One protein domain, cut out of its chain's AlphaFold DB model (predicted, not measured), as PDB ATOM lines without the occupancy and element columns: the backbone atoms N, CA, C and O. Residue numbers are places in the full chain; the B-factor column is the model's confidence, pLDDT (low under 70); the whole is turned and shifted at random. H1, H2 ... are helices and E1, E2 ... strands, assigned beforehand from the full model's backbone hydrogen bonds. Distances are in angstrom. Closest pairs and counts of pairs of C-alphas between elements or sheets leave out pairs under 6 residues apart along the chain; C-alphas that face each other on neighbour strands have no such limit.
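What this domain is: This is residues 43 to 108 of the 530 residues of an uncharacterized protein of Lactobacillus kefiranofaciens subsp. kefiranofaciens DSM 5016 = JCM 6985 (UniProt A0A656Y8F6). A long hairpin of two strands, E2 and E3, makes the length of this model; three short helices, the short strand E1 and a long link gather loosely about the end of the hairpin away from its tip, as a small head. The tip, residues 87 to 92, sticks out free, and H3 follows at once where E3 comes back into the head. The printed part has 66 residues, with three named helices and three named strands in the order H1, H2, E1, E2, E3, H3; the sheet is E2 - E3, antiparallel, and the class is mixed, helices and strands. The whole is only just compact, close to loose, with a radius of gyration of the C-alphas of 13.0 A, and elongated, spanning 40 by 24 by 21 A.

How they stand to each other: Start at residues 43 to 44, which pair antiparallel with residues 71 to 72 of E1, the strand of residues 71 to 73; E1 pairs with no named strand. Next comes H1, residues 45 to 51; its closest C-alpha to E1 is that of Phe 45, 6.1 A from that of Ile 72. A tight link leads to H2, residues 53 to 57, close to H1 but not clearly touching it: the closest C-alphas, of Ser 49 and Phe 56, are 5.5 A apart. Further on, E2, residues 78 to 86, and E3, residues 93 to 101, form the hairpin, antiparallel at 156 degrees between their directions. Look there for N 81 and O 98, 2.8 A apart, and N 94 and O 85, 2.8 A apart, both within hydrogen-bond range. H2 and E2 are near each other, with 7 pairs of C-alphas within 10 A, while H2 and E3 are apart. Last comes H3, residues 102 to 106, close to H2 but not clearly touching it, with the closest C-alphas, of Ile 55 and Arg 105, 6.9 A apart. In H1, H2 and H3 every O i to N i+4 pair is within hydrogen-bond range.

Where its parts are: Find C-alpha 45 at (-33.125, -95.892, 9.007); from there H1 runs 9.9 A to C-alpha 51. H2 spans 6.1 A and E1 6.6 A. Find C-alpha 78 at (-42.013, -106.632, 12.768), where E2 begins its 25.0 A; E3 runs 24.9 A. H3 spans 6.2 A and ends at C-alpha 106, (-33.074, -109.071, 3.465).

The domain as a whole: The two C-alphas farthest apart, those of Ser 69 and Lys 89, are 41.5 A from each other. The printed part has no cut. The link from H2 to E1, residues 58 to 70, is long. The mean pLDDT of the printed part is 82.7; look for values under 70 at residue 43 and residues 66 to 76.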
ATOM      1  N   LYS A  43     -29.009 -99.884  13.523       63.22
ATOM      2  CA  LYS A  43     -28.577 -98.943  12.477       63.22
ATOM      3  C   LYS A  43     -29.689 -97.917  12.265       63.22
ATOM      4  O   LYS A  43     -30.868 -98.257  12.389       63.22
ATOM      5  N   SER A  44     -29.319 -96.676  11.950       72.81
ATOM      6  CA  SER A  44     -30.302 -95.659  11.574       72.81
ATOM      7  C   SER A  44     -31.047 -96.093  10.312       72.81
ATOM      8  O   SER A  44     -30.482 -96.778   9.448       72.81
ATOM      9  N   PHE A  45     -32.316 -95.689  10.209       74.25
ATOM     10  CA  PHE A  45     -33.125 -95.892   9.007       74.25
ATOM     11  C   PHE A  45     -32.369 -95.429   7.757       74.25
ATOM     12  O   PHE A  45     -32.282 -96.171   6.785       74.25
ATOM     13  N   GLU A  46     -31.742 -94.253   7.822       74.56
ATOM     14  CA  GLU A  46     -30.992 -93.656   6.715       74.56
ATOM     15  C   GLU A  46     -29.821 -94.528   6.230       74.56
ATOM     16  O   GLU A  46     -29.604 -94.692   5.029       74.56
ATOM     17  N   LYS A  47     -29.064 -95.137   7.150       77.31
ATOM     18  CA  LYS A  47     -27.932 -95.994   6.776       77.31
ATOM     19  C   LYS A  47     -28.404 -97.287   6.114       77.31
ATOM     20  O   LYS A  47     -27.780 -97.770   5.173       77.31
ATOM     21  N   LEU A  48     -29.498 -97.861   6.613       77.81
ATOM     22  CA  LEU A  48     -30.058 -99.098   6.075       77.81
ATOM     23  C   LEU A  48     -30.805 -98.886   4.756       77.81
ATOM     24  O   LEU A  48     -30.711 -99.751   3.888       77.81
ATOM     25  N   SER A  49     -31.490 -97.755   4.578       77.88
ATOM     26  CA  SER A  49     -32.160 -97.424   3.318       77.88
ATOM     27  C   SER A  49     -31.157 -97.211   2.186       77.88
ATOM     28  O   SER A  49     -31.399 -97.684   1.082       77.88
ATOM     29  N   LYS A  50     -29.989 -96.615   2.467       82.50
ATOM     30  CA  LYS A  50     -28.872 -96.536   1.505       82.50
ATOM     31  C   LYS A  50     -28.276 -97.912   1.185       82.50
ATOM     32  O   LYS A  50     -27.895 -98.159   0.048       82.50
ATOM     33  N   GLN A  51     -28.202 -98.813   2.167       84.50
ATOM     34  CA  GLN A  51     -27.635-100.156   1.983       84.50
ATOM     35  C   GLN A  51     -28.581-101.113   1.231       84.50
ATOM     36  O   GLN A  51     -28.117-101.976   0.490       84.50
ATOM     37  N   TYR A  52     -29.897-100.980   1.425       84.94
ATOM     38  CA  TYR A  52     -30.919-101.847   0.827       84.94
ATOM     39  C   TYR A  52     -32.056-101.028   0.187       84.94
ATOM     40  O   TYR A  52     -33.215-101.166   0.596       84.94
ATOM     41  N   PRO A  53     -31.762-100.186  -0.821       85.94
ATOM     42  CA  PRO A  53     -32.717 -99.212  -1.360       85.94
ATOM     43  C   PRO A  53     -34.009 -99.861  -1.868       85.94
ATOM     44  O   PRO A  53     -35.098 -99.387  -1.556       85.94
ATOM     45  N   ASN A  54     -33.907-101.012  -2.536       85.56
ATOM     46  CA  ASN A  54     -35.065-101.732  -3.075       85.56
ATOM     47  C   ASN A  54     -35.998-102.268  -1.977       85.56
ATOM     48  O   ASN A  54     -37.214-102.239  -2.126       85.56
ATOM     49  N   ILE A  55     -35.450-102.727  -0.846       85.81
ATOM     50  CA  ILE A  55     -36.261-103.229   0.274       85.81
ATOM     51  C   ILE A  55     -36.980-102.067   0.963       85.81
ATOM     52  O   ILE A  55     -38.150-102.195   1.317       85.81
ATOM     53  N   PHE A  56     -36.290-100.941   1.156       86.44
ATOM     54  CA  PHE A  56     -36.855 -99.756   1.807       86.44
ATOM     55  C   PHE A  56     -37.807 -98.957   0.906       86.44
ATOM     56  O   PHE A  56     -38.629 -98.209   1.435       86.44
ATOM     57  N   ALA A  57     -37.773 -99.158  -0.415       86.44
ATOM     58  CA  ALA A  57     -38.815 -98.674  -1.322       86.44
ATOM     59  C   ALA A  57     -40.193 -99.281  -0.991       86.44
ATOM     60  O   ALA A  57     -41.211 -98.609  -1.114       86.44
ATOM     61  N   GLU A  58     -40.222-100.515  -0.478       88.50
ATOM     62  CA  GLU A  58     -41.437-101.204  -0.020       88.50
ATOM     63  C   GLU A  58     -41.827-100.845   1.431       88.50
ATOM     64  O   GLU A  58     -42.612-101.550   2.061       88.50
ATOM     65  N   TRP A  59     -41.272 -99.791   2.037       87.94
ATOM     66  CA  TRP A  59     -41.611 -99.415   3.416       87.94
ATOM     67  C   TRP A  59     -42.990 -98.744   3.512       87.94
ATOM     68  O   TRP A  59     -43.218 -97.680   2.933       87.94
ATOM     69  N   ASP A  60     -43.905 -99.296   4.318       89.75
ATOM     70  CA  ASP A  60     -45.233 -98.701   4.535       89.75
ATOM     71  C   ASP A  60     -45.146 -97.520   5.519       89.75
ATOM     72  O   ASP A  60     -45.246 -97.676   6.742       89.75
ATOM     73  N   LYS A  61     -44.938 -96.314   4.977       84.75
ATOM     74  CA  LYS A  61     -44.803 -95.070   5.757       84.75
ATOM     75  C   LYS A  61     -46.050 -94.724   6.577       84.75
ATOM     76  O   LYS A  61     -45.923 -94.067   7.602       84.75
ATOM     77  N   LYS A  62     -47.244 -95.149   6.144       85.12
ATOM     78  CA  LYS A  62     -48.504 -94.816   6.830       85.12
ATOM     79  C   LYS A  62     -48.679 -95.643   8.102       85.12
ATOM     80  O   LYS A  62     -49.202 -95.141   9.093       85.12
ATOM     81  N   LYS A  63     -48.258 -96.915   8.084       86.31
ATOM     82  CA  LYS A  63     -48.465 -97.842   9.213       86.31
ATOM     83  C   LYS A  63     -47.269 -97.992  10.141       86.31
ATOM     84  O   LYS A  63     -47.445 -98.364  11.304       86.31
ATOM     85  N   ASN A  64     -46.062 -97.723   9.660       85.38
ATOM     86  CA  ASN A  64     -44.903 -97.582  10.529       85.38
ATOM     87  C   ASN A  64     -44.895 -96.148  11.065       85.38
ATOM     88  O   ASN A  64     -44.568 -95.236  10.317       85.38
ATOM     89  N   LYS A  65     -45.263 -95.939  12.340       70.81
ATOM     90  CA  LYS A  65     -45.137 -94.626  13.003       70.81
ATOM     91  C   LYS A  65     -43.721 -94.081  12.743       70.81
ATOM     92  O   LYS A  65     -42.750 -94.744  13.109       70.81
ATOM     93  N   PHE A  66     -43.616 -92.961  12.028       60.88
ATOM     94  CA  PHE A  66     -42.368 -92.504  11.415       60.88
ATOM     95  C   PHE A  66     -41.596 -91.555  12.334       60.88
ATOM     96  O   PHE A  66     -42.149 -90.568  12.806       60.88
ATOM     97  N   ASP A  67     -40.313 -91.851  12.535       59.88
ATOM     98  CA  ASP A  67     -39.303 -90.943  13.076       59.88
ATOM     99  C   ASP A  67     -37.988 -91.223  12.304       59.88
ATOM    100  O   ASP A  67     -37.527 -92.366  12.292       59.88
ATOM    101  N   PRO A  68     -37.393 -90.249  11.590       52.38
ATOM    102  CA  PRO A  68     -36.137 -90.431  10.850       52.38
ATOM    103  C   PRO A  68     -34.950 -90.867  11.719       52.38
ATOM    104  O   PRO A  68     -34.024 -91.511  11.220       52.38
ATOM    105  N   SER A  69     -34.985 -90.547  13.017       55.41
ATOM    106  CA  SER A  69     -33.972 -90.946  13.999       55.41
ATOM    107  C   SER A  69     -34.197 -92.362  14.549       55.41
ATOM    108  O   SER A  69     -33.345 -92.901  15.260       55.41
ATOM    109  N   HIS A  70     -35.319 -93.004  14.194       64.12
ATOM    110  CA  HIS A  70     -35.709 -94.288  14.761       64.12
ATOM    111  C   HIS A  70     -34.696 -95.372  14.401       64.12
ATOM    112  O   HIS A  70     -34.435 -95.704  13.239       64.12
ATOM    113  N   VAL A  71     -34.149 -95.971  15.446       63.94
ATOM    114  CA  VAL A  71     -33.182 -97.043  15.326       63.94
ATOM    115  C   VAL A  71     -33.900 -98.326  14.899       63.94
ATOM    116  O   VAL A  71     -34.840 -98.787  15.557       63.94
ATOM    117  N   ILE A  72     -33.476 -98.920  13.781       67.38
ATOM    118  CA  ILE A  72     -34.058-100.166  13.275       67.38
ATOM    119  C   ILE A  72     -33.222-101.342  13.757       67.38
ATOM    120  O   ILE A  72     -31.997-101.353  13.628       67.38
ATOM    121  N   THR A  73     -33.901-102.364  14.274       66.75
ATOM    122  CA  THR A  73     -33.262-103.626  14.647       66.75
ATOM    123  C   THR A  73     -33.278-104.596  13.476       66.75
ATOM    124  O   THR A  73     -34.345-104.885  12.930       66.75
ATOM    125  N   LEU A  74     -32.140-105.231  13.190       66.12
ATOM    126  CA  LEU A  74     -32.079-106.432  12.334       66.12
ATOM    127  C   LEU A  74     -32.655-107.701  13.026       66.12
ATOM    128  O   LEU A  74     -32.488-108.812  12.517       66.12
ATOM    129  N   GLY A  75     -33.286-107.547  14.197       65.75
ATOM    130  CA  GLY A  75     -33.825-108.604  15.063       65.75
ATOM    131  C   GLY A  75     -35.321-108.909  14.866       65.75
ATOM    132  O   GLY A  75     -35.831-108.898  13.747       65.75
ATOM    133  N   SER A  76     -36.019-109.214  15.967       69.75
ATOM    134  CA  SER A  76     -37.372-109.811  16.005       69.75
ATOM    135  C   SER A  76     -38.541-108.838  15.793       69.75
ATOM    136  O   SER A  76     -39.695-109.267  15.769       69.75
ATOM    137  N   LYS A  77     -38.279-107.529  15.667       83.44
ATOM    138  CA  LYS A  77     -39.334-106.520  15.488       83.44
ATOM    139  C   LYS A  77     -39.935-106.624  14.085       83.44
ATOM    140  O   LYS A  77     -39.218-106.697  13.087       83.44
ATOM    141  N   TYR A  78     -41.263-106.624  14.020       87.50
ATOM    142  CA  TYR A  78     -42.013-106.632  12.768       87.50
ATOM    143  C   TYR A  78     -42.317-105.206  12.322       87.50
ATOM    144  O   TYR A  78     -42.829-104.404  13.101       87.50
ATOM    145  N   TYR A  79     -42.061-104.942  11.048       88.94
ATOM    146  CA  TYR A  79     -42.373-103.687  10.375       88.94
ATOM    147  C   TYR A  79     -43.398-103.940   9.270       88.94
ATOM    148  O   TYR A  79     -43.535-105.077   8.802       88.94
ATOM    149  N   TRP A  80     -44.144-102.904   8.898       91.62
ATOM    150  CA  TRP A  80     -45.090-102.947   7.789       91.62
ATOM    151  C   TRP A  80     -44.386-102.678   6.461       91.62
ATOM    152  O   TRP A  80     -43.629-101.718   6.327       91.62
ATOM    153  N   TRP A  81     -44.669-103.522   5.483       91.50
ATOM    154  CA  TRP A  81     -44.163-103.439   4.122       91.50
ATOM    155  C   TRP A  81     -45.350-103.315   3.175       91.50
ATOM    156  O   TRP A  81     -46.383-103.954   3.403       91.50
ATOM    157  N   LEU A  82     -45.200-102.484   2.153       93.25
ATOM    158  CA  LEU A  82     -46.173-102.231   1.108       93.25
ATOM    159  C   LEU A  82     -45.669-102.861  -0.188       93.25
ATOM    160  O   LEU A  82     -44.601-102.506  -0.680       93.25
ATOM    161  N   THR A  83     -46.443-103.790  -0.735       93.62
ATOM    162  CA  THR A  83     -46.149-104.432  -2.017       93.62
ATOM    163  C   THR A  83     -47.283-104.114  -2.993       93.62
ATOM    164  O   THR A  83     -48.338-104.749  -2.888       93.62
ATOM    165  N   PRO A  84     -47.083-103.155  -3.916       92.38
ATOM    166  CA  PRO A  84     -47.979-102.943  -5.046       92.38
ATOM    167  C   PRO A  84     -47.996-104.190  -5.931       92.38
ATOM    168  O   PRO A  84     -46.952-104.804  -6.177       92.38
ATOM    169  N   TYR A  85     -49.176-104.597  -6.377       93.31
ATOM    170  CA  TYR A  85     -49.353-105.802  -7.172       93.31
ATOM    171  C   TYR A  85     -50.538-105.661  -8.121       93.31
ATOM    172  O   TYR A  85     -51.686-105.573  -7.686       93.31
ATOM    173  N   ASP A  86     -50.253-105.723  -9.415       93.75
ATOM    174  CA  ASP A  86     -51.265-105.867 -10.453       93.75
ATOM    175  C   ASP A  86     -51.534-107.352 -10.683       93.75
ATOM    176  O   ASP A  86     -50.643-108.097 -11.096       93.75
ATOM    177  N   ASP A  87     -52.753-107.808 -10.391       89.19
ATOM    178  CA  ASP A  87     -53.131-109.199 -10.633       89.19
ATOM    179  C   ASP A  87     -53.257-109.441 -12.143       89.19
ATOM    180  O   ASP A  87     -54.240-108.997 -12.747       89.19
ATOM    181  N   PRO A  88     -52.346-110.215 -12.766       88.62
ATOM    182  CA  PRO A  88     -52.364-110.431 -14.208       88.62
ATOM    183  C   PRO A  88     -53.617-111.184 -14.672       88.62
ATOM    184  O   PRO A  88     -53.915-111.205 -15.862       88.62
ATOM    185  N   LYS A  89     -54.357-111.829 -13.757       82.69
ATOM    186  CA  LYS A  89     -55.579-112.571 -14.095       82.69
ATOM    187  C   LYS A  89     -56.824-111.699 -14.135       82.69
ATOM    188  O   LYS A  89     -57.757-112.030 -14.858       82.69
ATOM    189  N   THR A  90     -56.880-110.658 -13.310       85.06
ATOM    190  CA  THR A  90     -58.085-109.826 -13.157       85.06
ATOM    191  C   THR A  90     -57.878-108.379 -13.585       85.06
ATOM    192  O   THR A  90     -58.863-107.654 -13.698       85.06
ATOM    193  N   GLY A  91     -56.631-107.949 -13.803       88.44
ATOM    194  CA  GLY A  91     -56.270-106.561 -14.089       88.44
ATOM    195  C   GLY A  91     -56.442-105.621 -12.892       88.44
ATOM    196  O   GLY A  91     -56.342-104.409 -13.049       88.44
ATOM    197  N   LYS A  92     -56.741-106.148 -11.697       90.94
ATOM    198  CA  LYS A  92     -56.950-105.341 -10.493       90.94
ATOM    199  C   LYS A  92     -55.622-105.021  -9.818       90.94
ATOM    200  O   LYS A  92     -54.819-105.922  -9.582       90.94
ATOM    201  N   HIS A  93     -55.466-103.758  -9.438       94.12
ATOM    202  CA  HIS A  93     -54.352-103.291  -8.624       94.12
ATOM    203  C   HIS A  93     -54.621-103.507  -7.131       94.12
ATOM    204  O   HIS A  93     -55.727-103.248  -6.641       94.12
ATOM    205  N   PHE A  94     -53.600-103.948  -6.400       94.25
ATOM    206  CA  PHE A  94     -53.631-104.131  -4.955       94.25
ATOM    207  C   PHE A  94     -52.386-103.547  -4.296       94.25
ATOM    208  O   PHE A  94     -51.263-103.859  -4.674       94.25
ATOM    209  N   ASP A  95     -52.600-102.814  -3.208       92.75
ATOM    210  CA  ASP A  95     -51.545-102.323  -2.328       92.75
ATOM    211  C   ASP A  95     -51.469-103.185  -1.065       92.75
ATOM    212  O   ASP A  95     -52.091-102.911  -0.028       92.75
ATOM    213  N   PHE A  96     -50.730-104.292  -1.140       94.31
ATOM    214  CA  PHE A  96     -50.667-105.233  -0.030       94.31
ATOM    215  C   PHE A  96     -49.793-104.705   1.098       94.31
ATOM    216  O   PHE A  96     -48.573-104.665   0.992       94.31
ATOM    217  N   SER A  97     -50.420-104.405   2.232       93.56
ATOM    218  CA  SER A  97     -49.718-104.046   3.460       93.56
ATOM    219  C   SER A  97     -49.600-105.251   4.405       93.56
ATOM    220  O   SER A  97     -50.604-105.840   4.835       93.56
ATOM    221  N   TRP A  98     -48.367-105.653   4.726       94.00
ATOM    222  CA  TRP A  98     -48.064-106.880   5.476       94.00
ATOM    223  C   TRP A  98     -46.875-106.721   6.428       94.00
ATOM    224  O   TRP A  98     -46.054-105.826   6.284       94.00
ATOM    225  N   LYS A  99     -46.788-107.595   7.439       92.50
ATOM    226  CA  LYS A  99     -45.735-107.540   8.462       92.50
ATOM    227  C   LYS A  99     -44.634-108.567   8.211       92.50
ATOM    228  O   LYS A  99     -44.927-109.752   8.045       92.50
ATOM    229  N   ALA A 100     -43.382-108.133   8.312       91.12
ATOM    230  CA  ALA A 100     -42.203-108.997   8.388       91.12
ATOM    231  C   ALA A 100     -41.067-108.312   9.150       91.12
ATOM    232  O   ALA A 100     -41.054-107.087   9.294       91.12
ATOM    233  N   THR A 101     -40.108-109.098   9.633       89.56
ATOM    234  CA  THR A 101     -38.873-108.535  10.191       89.56
ATOM    235  C   THR A 101     -37.947-108.069   9.067       89.56
ATOM    236  O   THR A 101     -37.985-108.607   7.957       89.56
ATOM    237  N   LEU A 102     -37.071-107.101   9.348       86.69
ATOM    238  CA  LEU A 102     -36.089-106.635   8.362       86.69
ATOM    239  C   LEU A 102     -35.170-107.780   7.895       86.69
ATOM    240  O   LEU A 102     -34.904-107.904   6.704       86.69
ATOM    241  N   ARG A 103     -34.758-108.677   8.804       86.81
ATOM    242  CA  ARG A 103     -33.966-109.873   8.460       86.81
ATOM    243  C   ARG A 103     -34.675-110.766   7.443       86.81
ATOM    244  O   ARG A 103     -34.048-111.243   6.507       86.81
ATOM    245  N   GLN A 104     -35.980-110.985   7.606       89.44
ATOM    246  CA  GLN A 104     -36.759-111.781   6.655       89.44
ATOM    247  C   GLN A 104     -36.808-111.123   5.274       89.44
ATOM    248  O   GLN A 104     -36.737-111.826   4.272       89.44
ATOM    249  N   ARG A 105     -36.899-109.791   5.215       89.75
ATOM    250  CA  ARG A 105     -36.894-109.043   3.953       89.75
ATOM    251  C   ARG A 105     -35.541-109.066   3.254       89.75
ATOM    252  O   ARG A 105     -35.513-109.298   2.055       89.75
ATOM    253  N   ILE A 106     -34.441-108.915   3.999       86.38
ATOM    254  CA  ILE A 106     -33.074-109.071   3.465       86.38
ATOM    255  C   ILE A 106     -32.874-110.481   2.895       86.38
ATOM    256  O   ILE A 106     -32.257-110.645   1.852       86.38
ATOM    257  N   ASN A 107     -33.480-111.490   3.525       87.88
ATOM    258  CA  ASN A 107     -33.484-112.870   3.037       87.88
ATOM    259  C   ASN A 107     -34.605-113.148   2.010       87.88
ATOM    260  O   ASN A 107     -35.079-114.278   1.906       87.88
ATOM    261  N   ASN A 108     -35.053-112.129   1.269       87.38
ATOM    262  CA  ASN A 108     -36.006-112.229   0.157       87.38
ATOM    263  C   ASN A 108     -37.381-112.837   0.494       87.38
ATOM    264  O   ASN A 108     -38.052-113.392  -0.382       87.38
TER     265      ASN A 108